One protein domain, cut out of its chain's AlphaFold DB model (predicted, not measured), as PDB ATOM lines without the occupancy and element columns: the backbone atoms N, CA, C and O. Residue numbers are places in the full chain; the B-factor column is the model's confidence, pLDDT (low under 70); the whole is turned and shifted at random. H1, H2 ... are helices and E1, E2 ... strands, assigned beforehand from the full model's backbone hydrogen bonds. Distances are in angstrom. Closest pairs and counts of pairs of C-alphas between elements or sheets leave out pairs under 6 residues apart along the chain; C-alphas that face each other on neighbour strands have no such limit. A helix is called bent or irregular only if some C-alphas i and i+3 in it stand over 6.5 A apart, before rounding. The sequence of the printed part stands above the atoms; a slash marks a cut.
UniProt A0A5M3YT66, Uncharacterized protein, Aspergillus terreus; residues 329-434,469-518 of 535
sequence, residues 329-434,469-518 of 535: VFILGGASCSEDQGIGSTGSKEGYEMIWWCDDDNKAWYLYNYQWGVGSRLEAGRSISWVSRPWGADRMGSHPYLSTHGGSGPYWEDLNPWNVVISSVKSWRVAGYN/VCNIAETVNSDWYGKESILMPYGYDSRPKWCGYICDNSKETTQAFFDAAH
ATOM      1  N   VAL A 329      26.302  36.006   9.213       90.81
ATOM      2  CA  VAL A 329      26.964  34.856   9.847       90.81
ATOM      3  C   VAL A 329      28.270  34.563   9.112       90.81
ATOM      4  O   VAL A 329      28.314  34.571   7.885       90.81
ATOM      5  N   PHE A 330      29.337  34.294   9.858       94.19
ATOM      6  CA  PHE A 330      30.670  34.049   9.311       94.19
ATOM      7  C   PHE A 330      31.501  33.152  10.226       94.19
ATOM      8  O   PHE A 330      31.154  32.927  11.385       94.19
ATOM      9  N   ILE A 331      32.622  32.656   9.711       96.38
ATOM     10  CA  ILE A 331      33.592  31.849  10.447       96.38
ATOM     11  C   ILE A 331      34.933  32.583  10.496       96.38
ATOM     12  O   ILE A 331      35.447  33.009   9.463       96.38
ATOM     13  N   LEU A 332      35.523  32.686  11.687       94.12
ATOM     14  CA  LEU A 332      36.923  33.088  11.875       94.12
ATOM     15  C   LEU A 332      37.710  31.889  12.397       94.12
ATOM     16  O   LEU A 332      37.238  31.182  13.284       94.12
ATOM     17  N   GLY A 333      38.910  31.648  11.882       92.50
ATOM     18  CA  GLY A 333      39.719  30.531  12.359       92.50
ATOM     19  C   GLY A 333      41.049  30.388  11.652       92.50
ATOM     20  O   GLY A 333      41.387  31.203  10.808       92.50
ATOM     21  N   GLY A 334      41.814  29.362  12.006       88.94
ATOM     22  CA  GLY A 334      43.146  29.116  11.444       88.94
ATOM     23  C   GLY A 334      44.284  29.203  12.462       88.94
ATOM     24  O   GLY A 334      45.412  28.832  12.146       88.94
ATOM     25  N   ALA A 335      43.985  29.653  13.679       87.75
ATOM     26  CA  ALA A 335      44.908  29.657  14.807       87.75
ATOM     27  C   ALA A 335      44.862  28.343  15.593       87.75
ATOM     28  O   ALA A 335      43.898  27.595  15.485       87.75
ATOM     29  N   SER A 336      45.886  28.072  16.397       89.12
ATOM     30  CA  SER A 336      46.046  26.837  17.171       89.12
ATOM     31  C   SER A 336      44.835  26.522  18.055       89.12
ATOM     32  O   SER A 336      44.284  27.391  18.732       89.12
ATOM     33  N   CYS A 337      44.447  25.246  18.121       87.19
ATOM     34  CA  CYS A 337      43.392  24.796  19.027       87.19
ATOM     35  C   CYS A 337      43.783  24.844  20.506       87.19
ATOM     36  O   CYS A 337      42.889  24.937  21.353       87.19
ATOM     37  N   SER A 338      45.079  24.767  20.819       78.44
ATOM     38  CA  SER A 338      45.582  24.554  22.180       78.44
ATOM     39  C   SER A 338      46.081  25.816  22.886       78.44
ATOM     40  O   SER A 338      46.213  25.793  24.106       78.44
ATOM     41  N   GLU A 339      46.363  26.902  22.162       66.44
ATOM     42  CA  GLU A 339      46.985  28.112  22.720       66.44
ATOM     43  C   GLU A 339      46.338  29.388  22.171       66.44
ATOM     44  O   GLU A 339      46.005  29.464  20.989       66.44
ATOM     45  N   ASP A 340      46.200  30.408  23.024       71.00
ATOM     46  CA  ASP A 340      45.881  31.771  22.591       71.00
ATOM     47  C   ASP A 340      47.139  32.364  21.947       71.00
ATOM     48  O   ASP A 340      48.104  32.723  22.622       71.00
ATOM     49  N   GLN A 341      47.160  32.411  20.616       84.19
ATOM     50  CA  GLN A 341      48.307  32.884  19.841       84.19
ATOM     51  C   GLN A 341      48.352  34.423  19.736       84.19
ATOM     52  O   GLN A 341      48.728  34.982  18.704       84.19
ATOM     53  N   GLY A 342      47.920  35.122  20.793       82.56
ATOM     54  CA  GLY A 342      47.893  36.584  20.863       82.56
ATOM     55  C   GLY A 342      46.852  37.225  19.945       82.56
ATOM     56  O   GLY A 342      47.009  38.380  19.555       82.56
ATOM     57  N   ILE A 343      45.818  36.472  19.568       85.44
ATOM     58  CA  ILE A 343      44.709  36.914  18.703       85.44
ATOM     59  C   ILE A 343      43.383  37.036  19.471       85.44
ATOM     60  O   ILE A 343      42.323  37.233  18.874       85.44
ATOM     61  N   GLY A 344      43.452  36.908  20.795       83.12
ATOM     62  CA  GLY A 344      42.302  36.907  21.678       83.12
ATOM     63  C   GLY A 344      41.802  35.501  21.977       83.12
ATOM     64  O   GLY A 344      42.229  34.503  21.395       83.12
ATOM     65  N   SER A 345      40.842  35.442  22.890       81.19
ATOM     66  CA  SER A 345      40.284  34.197  23.394       81.19
ATOM     67  C   SER A 345      38.770  34.215  23.298       81.19
ATOM     68  O   SER A 345      38.107  35.202  23.611       81.19
ATOM     69  N   THR A 346      38.206  33.074  22.917       76.81
ATOM     70  CA  THR A 346      36.758  32.857  22.877       76.81
ATOM     71  C   THR A 346      36.183  32.448  24.234       76.81
ATOM     72  O   THR A 346      35.014  32.083  24.306       76.81
ATOM     73  N   GLY A 347      36.985  32.478  25.304       74.94
ATOM     74  CA  GLY A 347      36.589  31.986  26.621       74.94
ATOM     75  C   GLY A 347      36.577  30.457  26.696       74.94
ATOM     76  O   GLY A 347      37.401  29.788  26.068       74.94
ATOM     77  N   SER A 348      35.659  29.904  27.494       69.81
ATOM     78  CA  SER A 348      35.512  28.457  27.651       69.81
ATOM     79  C   SER A 348      35.134  27.791  26.325       69.81
ATOM     80  O   SER A 348      34.255  28.250  25.596       69.81
ATOM     81  N   LYS A 349      35.806  26.678  26.021       70.88
ATOM     82  CA  LYS A 349      35.429  25.750  24.942       70.88
ATOM     83  C   LYS A 349      34.528  24.615  25.451       70.88
ATOM     84  O   LYS A 349      34.165  23.738  24.667       70.88
ATOM     85  N   GLU A 350      34.222  24.611  26.750       62.38
ATOM     86  CA  GLU A 350      33.360  23.634  27.415       62.38
ATOM     87  C   GLU A 350      31.901  24.082  27.399       62.38
ATOM     88  O   GLU A 350      31.599  25.255  27.611       62.38
ATOM     89  N   GLY A 351      30.989  23.130  27.174       55.94
ATOM     90  CA  GLY A 351      29.586  23.438  26.910       55.94
ATOM     91  C   GLY A 351      29.440  24.167  25.573       55.94
ATOM     92  O   GLY A 351      30.372  24.779  25.069       55.94
ATOM     93  N   TYR A 352      28.272  24.120  24.945       60.50
ATOM     94  CA  TYR A 352      28.039  24.755  23.637       60.50
ATOM     95  C   TYR A 352      28.123  26.303  23.669       60.50
ATOM     96  O   TYR A 352      27.562  26.960  22.796       60.50
ATOM     97  N   GLU A 353      28.776  26.905  24.671       72.69
ATOM     98  CA  GLU A 353      28.981  28.344  24.871       72.69
ATOM     99  C   GLU A 353      29.549  29.010  23.618       72.69
ATOM    100  O   GLU A 353      29.036  30.047  23.209       72.69
ATOM    101  N   MET A 354      30.489  28.347  22.941       85.25
ATOM    102  CA  MET A 354      30.986  28.711  21.616       85.25
ATOM    103  C   MET A 354      30.775  27.564  20.631       85.25
ATOM    104  O   MET A 354      30.991  26.400  20.965       85.25
ATOM    105  N   ILE A 355      30.391  27.883  19.392       91.00
ATOM    106  CA  ILE A 355      30.370  26.903  18.300       91.00
ATOM    107  C   ILE A 355      31.728  26.962  17.609       91.00
ATOM    108  O   ILE A 355      32.079  27.985  17.013       91.00
ATOM    109  N   TRP A 356      32.492  25.879  17.704       90.38
ATOM    110  CA  TRP A 356      33.844  25.809  17.163       90.38
ATOM    111  C   TRP A 356      34.154  24.427  16.584       90.38
ATOM    112  O   TRP A 356      33.335  23.528  16.686       90.38
ATOM    113  N   TRP A 357      35.303  24.254  15.940       92.12
ATOM    114  CA  TRP A 357      35.832  22.961  15.497       92.12
ATOM    115  C   TRP A 357      37.360  23.032  15.422       92.12
ATOM    116  O   TRP A 357      37.897  24.072  15.041       92.12
ATOM    117  N   CYS A 358      38.049  21.951  15.797       92.19
ATOM    118  CA  CYS A 358      39.486  21.788  15.576       92.19
ATOM    119  C   CYS A 358      39.714  20.901  14.359       92.19
ATOM    120  O   CYS A 358      39.249  19.760  14.359       92.19
ATOM    121  N   ASP A 359      40.412  21.410  13.350       93.00
ATOM    122  CA  ASP A 359      40.769  20.612  12.186       93.00
ATOM    123  C   ASP A 359      41.974  19.695  12.435       93.00
ATOM    124  O   ASP A 359      42.640  19.752  13.473       93.00
ATOM    125  N   ASP A 360      42.254  18.846  11.448       92.00
ATOM    126  CA  ASP A 360      43.347  17.872  11.499       92.00
ATOM    127  C   ASP A 360      44.741  18.532  11.547       92.00
ATOM    128  O   ASP A 360      45.706  17.900  11.977       92.00
ATOM    129  N   ASP A 361      44.845  19.813  11.172       91.25
ATOM    130  CA  ASP A 361      46.068  20.621  11.249       91.25
ATOM    131  C   ASP A 361      46.205  21.340  12.608       91.25
ATOM    132  O   ASP A 361      47.040  22.237  12.765       91.25
ATOM    133  N   ASN A 362      45.391  20.961  13.600       91.31
ATOM    134  CA  ASN A 362      45.311  21.584  14.921       91.31
ATOM    135  C   ASN A 362      44.927  23.077  14.866       91.31
ATOM    136  O   ASN A 362      45.334  23.862  15.730       91.31
ATOM    137  N   LYS A 363      44.134  23.486  13.867       92.06
ATOM    138  CA  LYS A 363      43.590  24.845  13.751       92.06
ATOM    139  C   LYS A 363      42.135  24.898  14.199       92.06
ATOM    140  O   LYS A 363      41.308  24.076  13.810       92.06
ATOM    141  N   ALA A 364      41.806  25.904  14.999       92.56
ATOM    142  CA  ALA A 364      40.469  26.166  15.495       92.56
ATOM    143  C   ALA A 364      39.701  27.106  14.565       92.56
ATOM    144  O   ALA A 364      40.237  28.101  14.072       92.56
ATOM    145  N   TRP A 365      38.421  26.800  14.385       94.31
ATOM    146  CA  TRP A 365      37.466  27.538  13.566       94.31
ATOM    147  C   TRP A 365      36.220  27.835  14.389       94.31
ATOM    148  O   TRP A 365      35.718  26.940  15.060       94.31
ATOM    149  N   TYR A 366      35.724  29.068  14.345       93.81
ATOM    150  CA  TYR A 366      34.668  29.574  15.222       93.81
ATOM    151  C   TYR A 366      33.557  30.221  14.411       93.81
ATOM    152  O   TYR A 366      33.825  31.059  13.551       93.81
ATOM    153  N   LEU A 367      32.314  29.857  14.709       94.62
ATOM    154  CA  LEU A 367      31.136  30.412  14.054       94.62
ATOM    155  C   LEU A 367      30.656  31.664  14.793       94.62
ATOM    156  O   LEU A 367      30.489  31.645  16.010       94.62
ATOM    157  N   TYR A 368      30.371  32.731  14.061       92.56
ATOM    158  CA  TYR A 368      29.940  34.014  14.599       92.56
ATOM    159  C   TYR A 368      28.747  34.570  13.834       92.56
ATOM    160  O   TYR A 368      28.561  34.309  12.650       92.56
ATOM    161  N   ASN A 369      27.965  35.394  14.517       90.44
ATOM    162  CA  ASN A 369      26.954  36.257  13.935       90.44
ATOM    163  C   ASN A 369      27.223  37.696  14.372       90.44
ATOM    164  O   ASN A 369      27.415  37.941  15.562       90.44
ATOM    165  N   TYR A 370      27.268  38.633  13.425       86.06
ATOM    166  CA  TYR A 370      27.431  40.051  13.743       86.06
ATOM    167  C   TYR A 370      26.070  40.720  13.924       86.06
ATOM    168  O   TYR A 370      25.247  40.722  13.009       86.06
ATOM    169  N   GLN A 371      25.860  41.331  15.088       80.50
ATOM    170  CA  GLN A 371      24.624  42.031  15.433       80.50
ATOM    171  C   GLN A 371      24.897  43.492  15.774       80.50
ATOM    172  O   GLN A 371      25.987  43.865  16.215       80.50
ATOM    173  N   TRP A 372      23.882  44.333  15.591       72.75
ATOM    174  CA  TRP A 372      23.906  45.726  16.017       72.75
ATOM    175  C   TRP A 372      22.573  46.113  16.651       72.75
ATOM    176  O   TRP A 372      21.507  45.656  16.245       72.75
ATOM    177  N   GLY A 373      22.617  46.968  17.671       59.78
ATOM    178  CA  GLY A 373      21.401  47.477  18.298       59.78
ATOM    179  C   GLY A 373      20.699  48.517  17.418       59.78
ATOM    180  O   GLY A 373      21.338  49.464  16.956       59.78
ATOM    181  N   VAL A 374      19.379  48.389  17.243       48.78
ATOM    182  CA  VAL A 374      18.522  49.403  16.603       48.78
ATOM    183  C   VAL A 374      17.469  49.889  17.614       48.78
ATOM    184  O   VAL A 374      16.566  49.146  17.974       48.78
ATOM    185  N   GLY A 375      17.562  51.148  18.067       42.12
ATOM    186  CA  GLY A 375      16.431  51.880  18.672       42.12
ATOM    187  C   GLY A 375      16.288  51.958  20.213       42.12
ATOM    188  O   GLY A 375      16.527  51.014  20.958       42.12
ATOM    189  N   SER A 376      15.872  53.165  20.641       35.50
ATOM    190  CA  SER A 376      15.284  53.705  21.899       35.50
ATOM    191  C   SER A 376      15.759  53.317  23.312       35.50
ATOM    192  O   SER A 376      15.443  54.065  24.236       35.50
ATOM    193  N   ARG A 377      16.531  52.246  23.530       41.62
ATOM    194  CA  ARG A 377      17.168  51.963  24.844       41.62
ATOM    195  C   ARG A 377      18.678  52.168  24.874       41.62
ATOM    196  O   ARG A 377      19.291  52.048  25.929       41.62
ATOM    197  N   LEU A 378      19.265  52.501  23.732       45.97
ATOM    198  CA  LEU A 378      20.644  52.955  23.664       45.97
ATOM    199  C   LEU A 378      20.671  54.396  24.174       45.97
ATOM    200  O   LEU A 378      20.021  55.269  23.594       45.97
ATOM    201  N   GLU A 379      21.386  54.635  25.274       42.72
ATOM    202  CA  GLU A 379      21.759  55.984  25.701       42.72
ATOM    203  C   GLU A 379      22.203  56.786  24.471       42.72
ATOM    204  O   GLU A 379      22.954  56.285  23.627       42.72
ATOM    205  N   ALA A 380      21.667  57.998  24.325       37.28
ATOM    206  CA  ALA A 380      21.838  58.817  23.134       37.28
ATOM    207  C   ALA A 380      23.312  58.855  22.679       37.28
ATOM    208  O   ALA A 380      24.161  59.438  23.351       37.28
ATOM    209  N   GLY A 381      23.607  58.240  21.526       41.75
ATOM    210  CA  GLY A 381      24.896  58.377  20.839       41.75
ATOM    211  C   GLY A 381      25.759  57.123  20.649       41.75
ATOM    212  O   GLY A 381      26.873  57.276  20.152       41.75
ATOM    213  N   ARG A 382      25.317  55.901  20.985       45.12
ATOM    214  CA  ARG A 382      26.105  54.676  20.704       45.12
ATOM    215  C   ARG A 382      25.286  53.590  20.007       45.12
ATOM    216  O   ARG A 382      24.414  52.990  20.622       45.12
ATOM    217  N   SER A 383      25.612  53.280  18.750       52.41
ATOM    218  CA  SER A 383      25.307  51.966  18.171       52.41
ATOM    219  C   SER A 383      26.303  50.962  18.754       52.41
ATOM    220  O   SER A 383      27.486  50.995  18.408       52.41
ATOM    221  N   ILE A 384      25.863  50.111  19.680       65.56
ATOM    222  CA  ILE A 384      26.685  48.988  20.145       65.56
ATOM    223  C   ILE A 384      26.473  47.853  19.144       65.56
ATOM    224  O   ILE A 384      25.333  47.486  18.853       65.56
ATOM    225  N   SER A 385      27.565  47.354  18.580       75.44
ATOM    226  CA  SER A 385      27.596  46.126  17.796       75.44
ATOM    227  C   SER A 385      28.420  45.079  18.519       75.44
ATOM    228  O   SER A 385      29.322  45.423  19.283       75.44
ATOM    229  N   TRP A 386      28.096  43.813  18.294       82.06
ATOM    230  CA  TRP A 386      28.718  42.693  18.983       82.06
ATOM    231  C   TRP A 386      28.688  41.427  18.130       82.06
ATOM    232  O   TRP A 386      27.981  41.355  17.122       82.06
ATOM    233  N   VAL A 387      29.461  40.422  18.541       86.62
ATOM    234  CA  VAL A 387      29.337  39.064  18.018       86.62
ATOM    235  C   VAL A 387      28.553  38.176  18.969       86.62
ATOM    236  O   VAL A 387      28.698  38.229  20.193       86.62
ATOM    237  N   SER A 388      27.716  37.332  18.389       87.75
ATOM    238  CA  SER A 388      26.900  36.368  19.109       87.75
ATOM    239  C   SER A 388      26.905  35.017  18.411       87.75
ATOM    240  O   SER A 388      27.413  34.857  17.296       87.75
ATOM    241  N   ARG A 389      26.273  34.043  19.063       89.75
ATOM    242  CA  ARG A 389      25.842  32.821  18.400       89.75
ATOM    243  C   ARG A 389      24.864  33.183  17.266       89.75
ATOM    244  O   ARG A 389      24.057  34.100  17.460       89.75
ATOM    245  N   PRO A 390      24.900  32.493  16.112       90.88
ATOM    246  CA  PRO A 390      23.852  32.623  15.107       90.88
ATOM    247  C   PRO A 390      22.468  32.318  15.672       90.88
ATOM    248  O   PRO A 390      22.315  31.445  16.532       90.88
ATOM    249  N   TRP A 391      21.468  33.036  15.166       87.31
ATOM    250  CA  TRP A 391      20.071  32.818  15.528       87.31
ATOM    251  C   TRP A 391      19.666  31.365  15.281       87.31
ATOM    252  O   TRP A 391      19.989  30.790  14.241       87.31
ATOM    253  N   GLY A 392      19.021  30.761  16.280       88.88
ATOM    254  CA  GLY A 392      18.529  29.384  16.238       88.88
ATOM    255  C   GLY A 392      19.593  28.315  16.489       88.88
ATOM    256  O   GLY A 392      19.244  27.172  16.784       88.88
ATOM    257  N   ALA A 393      20.888  28.647  16.453       90.81
ATOM    258  CA  ALA A 393      21.937  27.657  16.707       90.81
ATOM    259  C   ALA A 393      21.969  27.174  18.170       90.81
ATOM    260  O   ALA A 393      22.496  26.108  18.469       90.81
ATOM    261  N   ASP A 394      21.380  27.936  19.092       88.06
ATOM    262  CA  ASP A 394      21.143  27.547  20.484       88.06
ATOM    263  C   ASP A 394      20.083  26.445  20.642       88.06
ATOM    264  O   ASP A 394      20.016  25.800  21.690       88.06
ATOM    265  N   ARG A 395      19.278  26.215  19.602       89.19
ATOM    266  CA  ARG A 395      18.234  25.187  19.527       89.19
ATOM    267  C   ARG A 395      18.682  23.941  18.752       89.19
ATOM    268  O   ARG A 395      17.889  23.014  18.617       89.19
ATOM    269  N   MET A 396      19.921  23.916  18.257       90.94
ATOM    270  CA  MET A 396      20.513  22.806  17.506       90.94
ATOM    271  C   MET A 396      21.332  21.866  18.407       90.94
ATOM    272  O   MET A 396      21.915  22.289  19.406       90.94
ATOM    273  N   GLY A 397      21.445  20.606  17.993       88.12
ATOM    274  CA  GLY A 397      22.336  19.590  18.554       88.12
ATOM    275  C   GLY A 397      21.629  18.638  19.511       88.12
ATOM    276  O   GLY A 397      20.546  18.927  19.999       88.12
ATOM    277  N   SER A 398      22.260  17.505  19.824       84.19
ATOM    278  CA  SER A 398      21.679  16.483  20.717       84.19
ATOM    279  C   SER A 398      21.347  16.998  22.121       84.19
ATOM    280  O   SER A 398      20.519  16.420  22.814       84.19
ATOM    281  N   HIS A 399      22.007  18.077  22.543       81.69
ATOM    282  CA  HIS A 399      21.767  18.760  23.809       81.69
ATOM    283  C   HIS A 399      21.730  20.269  23.545       81.69
ATOM    284  O   HIS A 399      22.728  20.952  23.802       81.69
ATOM    285  N   PRO A 400      20.622  20.800  22.992       84.94
ATOM    286  CA  PRO A 400      20.545  22.205  22.633       84.94
ATOM    287  C   PRO A 400      20.847  23.096  23.834       84.94
ATOM    288  O   PRO A 400      20.368  22.859  24.950       84.94
ATOM    289  N   TYR A 401      21.620  24.152  23.602       84.81
ATOM    290  CA  TYR A 401      21.970  25.110  24.646       84.81
ATOM    291  C   TYR A 401      20.717  25.686  25.316       84.81
ATOM    292  O   TYR A 401      20.639  25.754  26.537       84.81
ATOM    293  N   LEU A 402      19.702  26.045  24.530       85.00
ATOM    294  CA  LEU A 402      18.475  26.630  25.053       85.00
ATOM    295  C   LEU A 402      17.709  25.641  25.949       85.00
ATOM    296  O   LEU A 402      17.236  26.025  27.015       85.00
ATOM    297  N   SER A 403      17.662  24.361  25.566       84.06
ATOM    298  CA  SER A 403      17.018  23.293  26.348       84.06
ATOM    299  C   SER A 403      17.720  23.070  27.692       84.06
ATOM    300  O   SER A 403      17.085  23.031  28.744       84.06
ATOM    301  N   THR A 404      19.055  23.017  27.677       83.31
ATOM    302  CA  THR A 404      19.873  22.819  28.889       83.31
ATOM    303  C   THR A 404      19.834  24.004  29.860       83.31
ATOM    304  O   THR A 404      20.116  23.823  31.042       83.31
ATOM    305  N   HIS A 405      19.425  25.189  29.395       83.19
ATOM    306  CA  HIS A 405      19.330  26.417  30.193       83.19
ATOM    307  C   HIS A 405      17.878  26.863  30.450       83.19
ATOM    308  O   HIS A 405      17.633  28.016  30.803       83.19
ATOM    309  N   GLY A 406      16.907  25.951  30.309       81.62
ATOM    310  CA  GLY A 406      15.511  26.174  30.704       81.62
ATOM    311  C   GLY A 406      14.670  26.997  29.725       81.62
ATOM    312  O   GLY A 406      13.596  27.469  30.095       81.62
ATOM    313  N   GLY A 407      15.134  27.187  28.490       81.44
ATOM    314  CA  GLY A 407      14.338  27.807  27.439       81.44
ATOM    315  C   GLY A 407      13.302  26.854  26.832       81.44
ATOM    316  O   GLY A 407      13.188  25.686  27.211       81.44
ATOM    317  N   SER A 408      12.498  27.378  25.905       77.19
ATOM    318  CA  SER A 408      11.399  26.657  25.257       77.19
ATOM    319  C   SER A 408      11.637  26.467  23.755       77.19
ATOM    320  O   SER A 408      12.273  27.291  23.095       77.19
ATOM    321  N   GLY A 409      11.116  25.355  23.225       74.69
ATOM    322  CA  GLY A 409      11.284  24.924  21.831       74.69
ATOM    323  C   GLY A 409      10.590  25.820  20.788       74.69
ATOM    324  O   GLY A 409      10.029  26.858  21.147       74.69
ATOM    325  N   PRO A 410      10.646  25.455  19.490       81.56
ATOM    326  CA  PRO A 410      11.106  24.170  18.935       81.56
ATOM    327  C   PRO A 410      12.629  23.941  19.016       81.56
ATOM    328  O   PRO A 410      13.389  24.896  19.194       81.56
ATOM    329  N   TYR A 411      13.042  22.670  18.902       85.06
ATOM    330  CA  TYR A 411      14.437  22.200  18.913       85.06
ATOM    331  C   TYR A 411      14.753  21.367  17.665       85.06
ATOM    332  O   TYR A 411      13.896  20.632  17.174       85.06
ATOM    333  N   TRP A 412      15.996  21.455  17.190       87.69
ATOM    334  CA  TRP A 412      16.530  20.714  16.045       87.69
ATOM    335  C   TRP A 412      17.677  19.809  16.483       87.69
ATOM    336  O   TRP A 412      18.850  20.052  16.194       87.69
ATOM    337  N   GLU A 413      17.330  18.758  17.219       87.62
ATOM    338  CA  GLU A 413      18.306  17.835  17.804       87.62
ATOM    339  C   GLU A 413      19.079  17.026  16.750       87.62
ATOM    340  O   GLU A 413      20.200  16.582  16.998       87.62
ATOM    341  N   ASP A 414      18.504  16.885  15.551       85.50
ATOM    342  CA  ASP A 414      19.106  16.218  14.397       85.50
ATOM    343  C   ASP A 414      20.194  17.055  13.703       85.50
ATOM    344  O   ASP A 414      21.000  16.521  12.939       85.50
ATOM    345  N   LEU A 415      20.257  18.361  13.976       88.56
ATOM    346  CA  LEU A 415      21.237  19.265  13.388       88.56
ATOM    347  C   LEU A 415      22.364  19.561  14.369       88.56
ATOM    348  O   LEU A 415      22.137  20.160  15.408       88.56
ATOM    349  N   ASN A 416      23.602  19.218  14.024       89.62
ATOM    350  CA  ASN A 416      24.756  19.558  14.853       89.62
ATOM    351  C   ASN A 416      25.396  20.879  14.367       89.62
ATOM    352  O   ASN A 416      25.862  20.919  13.226       89.62
ATOM    353  N   PRO A 417      25.478  21.940  15.196       87.25
ATOM    354  CA  PRO A 417      26.048  23.222  14.772       87.25
ATOM    355  C   PRO A 417      27.540  23.135  14.402       87.25
ATOM    356  O   PRO A 417      28.035  23.966  13.647       87.25
ATOM    357  N   TRP A 418      28.255  22.106  14.865       89.81
ATOM    358  CA  TRP A 418      29.661  21.868  14.524       89.81
ATOM    359  C   TRP A 418      29.824  21.467  13.051       89.81
ATOM    360  O   TRP A 418      30.797  21.849  12.401       89.81
ATOM    361  N   ASN A 419      28.831  20.769  12.489       93.44
ATOM    362  CA  ASN A 419      28.831  20.365  11.082       93.44
ATOM    363  C   ASN A 419      28.817  21.573  10.137       93.44
ATOM    364  O   ASN A 419      29.381  21.496   9.049       93.44
ATOM    365  N   VAL A 420      28.241  22.697  10.579       94.75
ATOM    366  CA  VAL A 420      28.243  23.964   9.838       94.75
ATOM    367  C   VAL A 420      29.671  24.445   9.615       94.75
ATOM    368  O   VAL A 420      30.032  24.815   8.498       94.75
ATOM    369  N   VAL A 421      30.487  24.414  10.672       95.69
ATOM    370  CA  VAL A 421      31.885  24.851  10.626       95.69
ATOM    371  C   VAL A 421      32.695  23.913   9.738       95.69
ATOM    372  O   VAL A 421      33.370  24.381   8.824       95.69
ATOM    373  N   ILE A 422      32.571  22.599   9.949       96.00
ATOM    374  CA  ILE A 422      33.316  21.584   9.189       96.00
ATOM    375  C   ILE A 422      33.008  21.693   7.692       96.00
ATOM    376  O   ILE A 422      33.919  21.847   6.878       96.00
ATOM    377  N   SER A 423      31.725  21.651   7.330       95.94
ATOM    378  CA  SER A 423      31.281  21.684   5.936       95.94
ATOM    379  C   SER A 423      31.672  22.998   5.250       95.94
ATOM    380  O   SER A 423      32.237  22.967   4.159       95.94
ATOM    381  N   SER A 424      31.501  24.146   5.920       97.06
ATOM    382  CA  SER A 424      31.868  25.453   5.354       97.06
ATOM    383  C   SER A 424      33.374  25.606   5.136       97.06
ATOM    384  O   SER A 424      33.792  26.126   4.103       97.06
ATOM    385  N   VAL A 425      34.205  25.122   6.067       96.88
ATOM    386  CA  VAL A 425      35.669  25.156   5.916       96.88
ATOM    387  C   VAL A 425      36.129  24.225   4.792       96.88
ATOM    388  O   VAL A 425      36.998  24.619   4.013       96.88
ATOM    389  N   LYS A 426      35.530  23.033   4.644       95.56
ATOM    390  CA  LYS A 426      35.792  22.145   3.496       95.56
ATOM    391  C   LYS A 426      35.451  22.832   2.169       95.56
ATOM    392  O   LYS A 426      36.306  22.893   1.289       95.56
ATOM    393  N   SER A 427      34.258  23.419   2.060       95.44
ATOM    394  CA  SER A 427      33.811  24.154   0.866       95.44
ATOM    395  C   SER A 427      34.747  25.326   0.531       95.44
ATOM    396  O   SER A 427      35.190  25.485  -0.609       95.44
ATOM    397  N   TRP A 428      35.125  26.122   1.537       96.19
ATOM    398  CA  TRP A 428      36.023  27.265   1.358       96.19
ATOM    399  C   TRP A 428      37.427  26.852   0.893       96.19
ATOM    400  O   TRP A 428      37.991  27.503   0.017       96.19
ATOM    401  N   ARG A 429      37.985  25.743   1.395       94.88
ATOM    402  CA  ARG A 429      39.302  25.246   0.944       94.88
ATOM    403  C   ARG A 429      39.332  24.865  -0.533       94.88
ATOM    404  O   ARG A 429      40.397  24.885  -1.141       94.88
ATOM    405  N   VAL A 430      38.183  24.507  -1.101       94.75
ATOM    406  CA  VAL A 430      38.074  24.083  -2.500       94.75
ATOM    407  C   VAL A 430      37.940  25.271  -3.448       94.75
ATOM    408  O   VAL A 430      38.602  25.285  -4.484       94.75
ATOM    409  N   ALA A 431      37.099  26.258  -3.122       93.25
ATOM    410  CA  ALA A 431      36.756  27.335  -4.061       93.25
ATOM    411  C   ALA A 431      36.680  28.744  -3.441       93.25
ATOM    412  O   ALA A 431      36.219  29.688  -4.089       93.25
ATOM    413  N   GLY A 432      37.114  28.917  -2.193       92.94
ATOM    414  CA  GLY A 432      36.994  30.179  -1.470       92.94
ATOM    415  C   GLY A 432      35.533  30.619  -1.349       92.94
ATOM    416  O   GLY A 432      34.663  29.837  -0.969       92.94
ATOM    417  N   TYR A 433      35.252  31.874  -1.704       88.88
ATOM    418  CA  TYR A 433      33.896  32.443  -1.690       88.88
ATOM    419  C   TYR A 433      33.071  32.125  -2.948       88.88
ATOM    420  O   TYR A 433      31.904  32.499  -3.019       88.88
ATOM    421  N   ASN A 434      33.647  31.406  -3.920       88.69
ATOM    422  CA  ASN A 434      33.005  31.055  -5.190       88.69
ATOM    423  C   ASN A 434      32.495  29.604  -5.219       88.69
ATOM    424  O   ASN A 434      32.336  29.025  -6.292       88.69
ATOM    425  N   VAL A 469      34.268  32.058   5.312       97.00
ATOM    426  CA  VAL A 469      35.401  31.756   6.198       97.00
ATOM    427  C   VAL A 469      36.500  32.801   6.029       97.00
ATOM    428  O   VAL A 469      36.872  33.143   4.909       97.00
ATOM    429  N   CYS A 470      37.059  33.273   7.137       95.38
ATOM    430  CA  CYS A 470      38.284  34.060   7.174       95.38
ATOM    431  C   CYS A 470      39.377  33.262   7.888       95.38
ATOM    432  O   CYS A 470      39.275  32.994   9.090       95.38
ATOM    433  N   ASN A 471      40.419  32.883   7.149       95.50
ATOM    434  CA  ASN A 471      41.594  32.232   7.711       95.50
ATOM    435  C   ASN A 471      42.556  33.276   8.291       95.50
ATOM    436  O   ASN A 471      43.140  34.060   7.554       95.50
ATOM    437  N   ILE A 472      42.747  33.275   9.605       92.81
ATOM    438  CA  ILE A 472      43.601  34.226  10.322       92.81
ATOM    439  C   ILE A 472      44.997  33.672  10.628       92.81
ATOM    440  O   ILE A 472      45.749  34.314  11.357       92.81
ATOM    441  N   ALA A 473      45.367  32.504  10.086       91.44
ATOM    442  CA  ALA A 473      46.642  31.845  10.385       91.44
ATOM    443  C   ALA A 473      47.862  32.753  10.146       91.44
ATOM    444  O   ALA A 473      48.730  32.860  11.007       91.44
ATOM    445  N   GLU A 474      47.899  33.470   9.022       90.19
ATOM    446  CA  GLU A 474      49.001  34.393   8.701       90.19
ATOM    447  C   GLU A 474      49.025  35.623   9.626       90.19
ATOM    448  O   GLU A 474      50.077  36.180   9.931       90.19
ATOM    449  N   THR A 475      47.862  36.016  10.145       86.75
ATOM    450  CA  THR A 475      47.693  37.162  11.050       86.75
ATOM    451  C   THR A 475      48.245  36.879  12.449       86.75
ATOM    452  O   THR A 475      48.611  37.812  13.168       86.75
ATOM    453  N   VAL A 476      48.379  35.604  12.833       87.62
ATOM    454  CA  VAL A 476      48.957  35.177  14.119       87.62
ATOM    455  C   VAL A 476      50.375  35.713  14.329       87.62
ATOM    456  O   VAL A 476      50.753  35.973  15.467       87.62
ATOM    457  N   ASN A 477      51.144  35.960  13.271       84.50
ATOM    458  CA  ASN A 477      52.506  36.494  13.390       84.50
ATOM    459  C   ASN A 477      52.604  38.005  13.119       84.50
ATOM    460  O   ASN A 477      53.699  38.559  13.160       84.50
ATOM    461  N   SER A 478      51.484  38.680  12.852       83.88
ATOM    462  CA  SER A 478      51.454  40.118  12.558       83.88
ATOM    463  C   SER A 478      51.341  40.973  13.826       83.88
ATOM    464  O   SER A 478      50.708  40.558  14.797       83.88
ATOM    465  N   ASP A 479      51.865  42.201  13.786       82.06
ATOM    466  CA  ASP A 479      51.837  43.179  14.892       82.06
ATOM    467  C   ASP A 479      50.711  44.222  14.727       82.06
ATOM    468  O   ASP A 479      50.915  45.434  14.839       82.06
ATOM    469  N   TRP A 480      49.497  43.770  14.399       78.19
ATOM    470  CA  TRP A 480      48.353  44.667  14.206       78.19
ATOM    471  C   TRP A 480      47.821  45.219  15.532       78.19
ATOM    472  O   TRP A 480      47.678  44.493  16.515       78.19
ATOM    473  N   TYR A 481      47.435  46.497  15.544       80.25
ATOM    474  CA  TYR A 481      46.726  47.074  16.686       80.25
ATOM    475  C   TYR A 481      45.351  46.411  16.863       80.25
ATOM    476  O   TYR A 481      44.580  46.299  15.903       80.25
ATOM    477  N   GLY A 482      45.041  46.005  18.097       79.38
ATOM    478  CA  GLY A 482      43.787  45.345  18.461       79.38
ATOM    479  C   GLY A 482      43.729  43.861  18.102       79.38
ATOM    480  O   GLY A 482      42.673  43.258  18.239       79.38
ATOM    481  N   LYS A 483      44.831  43.251  17.650       85.50
ATOM    482  CA  LYS A 483      44.884  41.830  17.277       85.50
ATOM    483  C   LYS A 483      44.369  40.900  18.380       85.50
ATOM    484  O   LYS A 483      43.678  39.932  18.086       85.50
ATOM    485  N   GLU A 484      44.625  41.234  19.639       86.50
ATOM    486  CA  GLU A 484      44.144  40.540  20.836       86.50
ATOM    487  C   GLU A 484      42.611  40.542  21.002       86.50
ATOM    488  O   GLU A 484      42.085  39.909  21.909       86.50
ATOM    489  N   SER A 485      41.893  41.282  20.154       86.19
ATOM    490  CA  SER A 485      40.431  41.368  20.111       86.19
ATOM    491  C   SER A 485      39.852  40.817  18.802       86.19
ATOM    492  O   SER A 485      38.709  41.132  18.471       86.19
ATOM    493  N   ILE A 486      40.610  40.033  18.022       87.88
ATOM    494  CA  ILE A 486      40.081  39.370  16.818       87.88
ATOM    495  C   ILE A 486      39.104  38.264  17.222       87.88
ATOM    496  O   ILE A 486      37.968  38.238  16.746       87.88
ATOM    497  N   LEU A 487      39.529  37.370  18.117       89.12
ATOM    498  CA  LEU A 487      38.672  36.346  18.702       89.12
ATOM    499  C   LEU A 487      38.077  36.855  20.012       89.12
ATOM    500  O   LEU A 487      38.795  37.199  20.946       89.12
ATOM    501  N   MET A 488      36.747  36.872  20.071       86.69
ATOM    502  CA  MET A 488      35.975  37.294  21.240       86.69
ATOM    503  C   MET A 488      34.943  36.211  21.600       86.69
ATOM    504  O   MET A 488      34.460  35.521  20.692       86.69
ATOM    505  N   PRO A 489      34.574  36.045  22.886       88.50
ATOM    506  CA  PRO A 489      33.425  35.225  23.272       88.50
ATOM    507  C   PRO A 489      32.123  35.872  22.783       88.50
ATOM    508  O   PRO A 489      32.101  37.063  22.478       88.50
ATOM    509  N   TYR A 490      31.007  35.148  22.751       88.06
ATOM    510  CA  TYR A 490      29.706  35.778  22.490       88.06
ATOM    511  C   TYR A 490      29.289  36.723  23.629       88.06
ATOM    512  O   TYR A 490      29.490  36.409  24.800       88.06
ATOM    513  N   GLY A 491      28.653  37.856  23.306       82.00
ATOM    514  CA  GLY A 491      28.077  38.756  24.317       82.00
ATOM    515  C   GLY A 491      27.905  40.197  23.843       82.00
ATOM    516  O   GLY A 491      28.566  40.616  22.905       82.00
ATOM    517  N   TYR A 492      27.048  40.979  24.507       75.75
ATOM    518  CA  TYR A 492      26.768  42.381  24.139       75.75
ATOM    519  C   TYR A 492      27.986  43.315  24.230       75.75
ATOM    520  O   TYR A 492      28.058  44.298  23.495       75.75
ATOM    521  N   ASP A 493      28.947  42.992  25.096       73.88
ATOM    522  CA  ASP A 493      30.210  43.729  25.237       73.88
ATOM    523  C   ASP A 493      31.330  43.162  24.342       73.88
ATOM    524  O   ASP A 493      32.439  43.701  24.284       73.88
ATOM    525  N   SER A 494      31.045  42.084  23.608       78.56
ATOM    526  CA  SER A 494      32.007  41.379  22.772       78.56
ATOM    527  C   SER A 494      31.985  41.908  21.349       78.56
ATOM    528  O   SER A 494      31.348  41.348  20.457       78.56
ATOM    529  N   ARG A 495      32.708  43.000  21.116       80.12
ATOM    530  CA  ARG A 495      32.938  43.528  19.770       80.12
ATOM    531  C   ARG A 495      34.361  43.210  19.321       80.12
ATOM    532  O   ARG A 495      35.284  43.788  19.900       80.12
ATOM    533  N   PRO A 496      34.548  42.381  18.281       81.88
ATOM    534  CA  PRO A 496      35.858  42.211  17.692       81.88
ATOM    535  C   PRO A 496      36.394  43.534  17.148       81.88
ATOM    536  O   PRO A 496      35.630  44.377  16.666       81.88
ATOM    537  N   LYS A 497      37.702  43.743  17.248       80.69
ATOM    538  CA  LYS A 497      38.372  44.955  16.757       80.69
ATOM    539  C   LYS A 497      39.713  44.565  16.178       80.69
ATOM    540  O   LYS A 497      40.409  43.771  16.788       80.69
ATOM    541  N   TRP A 498      40.084  45.136  15.040       80.38
ATOM    542  CA  TRP A 498      41.427  44.980  14.485       80.38
ATOM    543  C   TRP A 498      41.702  46.048  13.431       80.38
ATOM    544  O   TRP A 498      40.802  46.490  12.715       80.38
ATOM    545  N   CYS A 499      42.969  46.439  13.316       77.44
ATOM    546  CA  CYS A 499      43.416  47.485  12.396       77.44
ATOM    547  C   CYS A 499      44.365  46.938  11.339       77.44
ATOM    548  O   CYS A 499      45.511  47.366  11.245       77.44
ATOM    549  N   GLY A 500      43.883  45.962  10.571       79.00
ATOM    550  CA  GLY A 500      44.668  45.281   9.550       79.00
ATOM    551  C   GLY A 500      43.849  44.320   8.696       79.00
ATOM    552  O   GLY A 500      42.646  44.135   8.894       79.00
ATOM    553  N   TYR A 501      44.527  43.705   7.734       86.50
ATOM    554  CA  TYR A 501      43.960  42.652   6.903       86.50
ATOM    555  C   TYR A 501      44.086  41.328   7.648       86.50
ATOM    556  O   TYR A 501      45.197  40.890   7.920       86.50
ATOM    557  N   ILE A 502      42.963  40.727   8.036       87.81
ATOM    558  CA  ILE A 502      42.983  39.549   8.911       87.81
ATOM    559  C   ILE A 502      42.894  38.232   8.148       87.81
ATOM    560  O   ILE A 502      43.416  37.234   8.637       87.81
ATOM    561  N   CYS A 503      42.268  38.215   6.971       91.19
ATOM    562  CA  CYS A 503      42.109  36.996   6.189       91.19
ATOM    563  C   CYS A 503      43.346  36.814   5.312       91.19
ATOM    564  O   CYS A 503      43.612  37.644   4.441       91.19
ATOM    565  N   ASP A 504      44.126  35.774   5.601       91.38
ATOM    566  CA  ASP A 504      45.411  35.443   4.976       91.38
ATOM    567  C   ASP A 504      46.405  36.621   4.955       91.38
ATOM    568  O   ASP A 504      47.261  36.718   4.078       91.38
ATOM    569  N   ASN A 505      46.266  37.559   5.904       88.44
ATOM    570  CA  ASN A 505      47.005  38.825   5.950       88.44
ATOM    571  C   ASN A 505      46.938  39.633   4.628       88.44
ATOM    572  O   ASN A 505      47.871  40.352   4.269       88.44
ATOM    573  N   SER A 506      45.827  39.506   3.891       90.19
ATOM    574  CA  SER A 506      45.634  40.032   2.535       90.19
ATOM    575  C   SER A 506      44.453  40.996   2.461       90.19
ATOM    576  O   SER A 506      43.349  40.698   2.938       90.19
ATOM    577  N   LYS A 507      44.668  42.161   1.837       86.62
ATOM    578  CA  LYS A 507      43.630  43.183   1.655       86.62
ATOM    579  C   LYS A 507      42.484  42.651   0.814       86.62
ATOM    580  O   LYS A 507      41.327  42.806   1.194       86.62
ATOM    581  N   GLU A 508      42.817  42.038  -0.313       89.75
ATOM    582  CA  GLU A 508      41.864  41.509  -1.277       89.75
ATOM    583  C   GLU A 508      41.016  40.404  -0.640       89.75
ATOM    584  O   GLU A 508      39.792  40.436  -0.738       89.75
ATOM    585  N   THR A 509      41.649  39.478   0.088       91.00
ATOM    586  CA  THR A 509      40.941  38.377   0.756       91.00
ATOM    587  C   THR A 509      40.055  38.885   1.891       91.00
ATOM    588  O   THR A 509      38.913  38.454   2.024       91.00
ATOM    589  N   THR A 510      40.545  39.838   2.690       89.38
ATOM    590  CA  THR A 510      39.762  40.433   3.787       89.38
ATOM    591  C   THR A 510      38.558  41.217   3.260       89.38
ATOM    592  O   THR A 510      37.481  41.166   3.848       89.38
ATOM    593  N   GLN A 511      38.716  41.918   2.136       86.56
ATOM    594  CA  GLN A 511      37.617  42.619   1.482       86.56
ATOM    595  C   GLN A 511      36.568  41.632   0.955       86.56
ATOM    596  O   GLN A 511      35.393  41.760   1.288       86.56
ATOM    597  N   ALA A 512      37.004  40.597   0.234       88.94
ATOM    598  CA  ALA A 512      36.112  39.565  -0.287       88.94
ATOM    599  C   ALA A 512      35.360  38.817   0.830       88.94
ATOM    600  O   ALA A 512      34.190  38.480   0.668       88.94
ATOM    601  N   PHE A 513      35.998  38.612   1.987       91.12
ATOM    602  CA  PHE A 513      35.340  38.089   3.181       91.12
ATOM    603  C   PHE A 513      34.225  39.012   3.681       91.12
ATOM    604  O   PHE A 513      33.118  38.546   3.946       91.12
ATOM    605  N   PHE A 514      34.499  40.315   3.816       86.88
ATOM    606  CA  PHE A 514      33.494  41.275   4.272       86.88
ATOM    607  C   PHE A 514      32.298  41.362   3.330       86.88
ATOM    608  O   PHE A 514      31.166  41.445   3.811       86.88
ATOM    609  N   ASP A 515      32.549  41.302   2.024       84.88
ATOM    610  CA  ASP A 515      31.511  41.249   1.000       84.88
ATOM    611  C   ASP A 515      30.680  39.963   1.136       84.88
ATOM    612  O   ASP A 515      29.460  40.024   1.277       84.88
ATOM    613  N   ALA A 516      31.337  38.798   1.186       87.44
ATOM    614  CA  ALA A 516      30.669  37.500   1.274       87.44
ATOM    615  C   ALA A 516      29.860  37.315   2.570       87.44
ATOM    616  O   ALA A 516      28.840  36.630   2.564       87.44
ATOM    617  N   ALA A 517      30.311  37.907   3.678       87.56
ATOM    618  CA  ALA A 517      29.644  37.865   4.979       87.56
ATOM    619  C   ALA A 517      28.649  39.015   5.200       87.56
ATOM    620  O   ALA A 517      28.111  39.139   6.301       87.56
ATOM    621  N   HIS A 518      28.412  39.869   4.196       81.31
ATOM    622  CA  HIS A 518      27.519  41.031   4.289       81.31
ATOM    623  C   HIS A 518      27.845  41.956   5.474       81.31
ATOM    624  O   HIS A 518      26.968  42.540   6.112       81.31
TER     625      HIS A 518
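AT A GLANCE: This is residues 329 to 434 and 469 to 518 of the 535 residues of an uncharacterized protein of Aspergillus terreus (UniProt A0A5M3YT66). A small, strongly twisted sheet of five strands makes the middle, with the long helix H2 running across one face and H4 beside the strands on the opposite face. Long loops make much of the rest: residues 376 to 381, in the link from E3 to E4, stick out, and short H1 sits in a loop away from the sheet. The 156 printed residues hold four named helices and five named strands in the order E1 E2 E3 E4 H1 H2 E5 H3 H4, of mixed class, with under half of the residues in named elements. The sheet is branched and mixed, with E5 parallel to E1 and its other pairs antiparallel. The whole is compact, with a radius of gyration of the C-alphas of 16.0 A and spans of 46 by 44 by 31 A.

IN THESE COORDINATES: Find C-alpha 329 at (26.964, 34.856, 9.847); from there E1 runs 22.0 A to residue 336. E2 holds residues 356 to 358, E3 residues 363 to 372 over 28.8 A, and E4 residues 385 to 388. Next come H1, residues 401 to 404, and H2, residues 417 to 434, 22.5 A long from (26.048, 23.222, 14.772). H2 is irregular: C-alphas 430 and 433 are 9.4 A apart, and it has a kink of 82 degrees near residue 428. Past the cut, find E5 at residues 469 to 471, H3 at 474 to 477, and H4 from 507 to 516, 14.2 A, ending at (30.669, 37.500, 1.274).

HOW THE PARTS SIT: Begin at E3, with E1 on one side and E2 and E4 on the other. Look for N 330 and O 368 at 2.9 A between E1 and E3, N 357 and O 365 at 2.9 A in the hairpin E2 and E3, and N 371 and O 386 at 2.9 A in the hairpin E3 and E4. E2, E3 and E4 form a meander, each strand the antiparallel neighbour of the one before. On E1's other side, N 470 and O 331 of E5 and E1 are 2.8 A apart. H2 is on the sheet at a height of 9.2 A, over E1, E3 and E5; its closest C-alphas to E5 are Val 425 and Val 469, 6.6 A. H4 is on the opposite face, over none of the strands; the closest C-alphas of E5 and H4 are Cys 470 and Phe 513, 6.4 A. H2, with residue 433 alone, only just touches H4, with 3 pairs of C-alphas within 8 A, the closest Tyr 433 and Ala 516 at 6.7 A. H3 only grazes the sheet, and H1 is not on it. Every O i to N i+4 pair is within hydrogen-bond range in H4, and 11 of 14 in H2; H1 and H3 are too short for one.

THE WHOLE: The farthest C-alphas, of Asp 360 and Ala 380, are 47.7 A apart. Residues 435 to 468 are not printed, and C-alphas 434 and 469 are 11.7 A apart. H3 to H4, 29 residues, is among the long links. Look for pLDDT under 70 at 17 residues, among them 373 to 384.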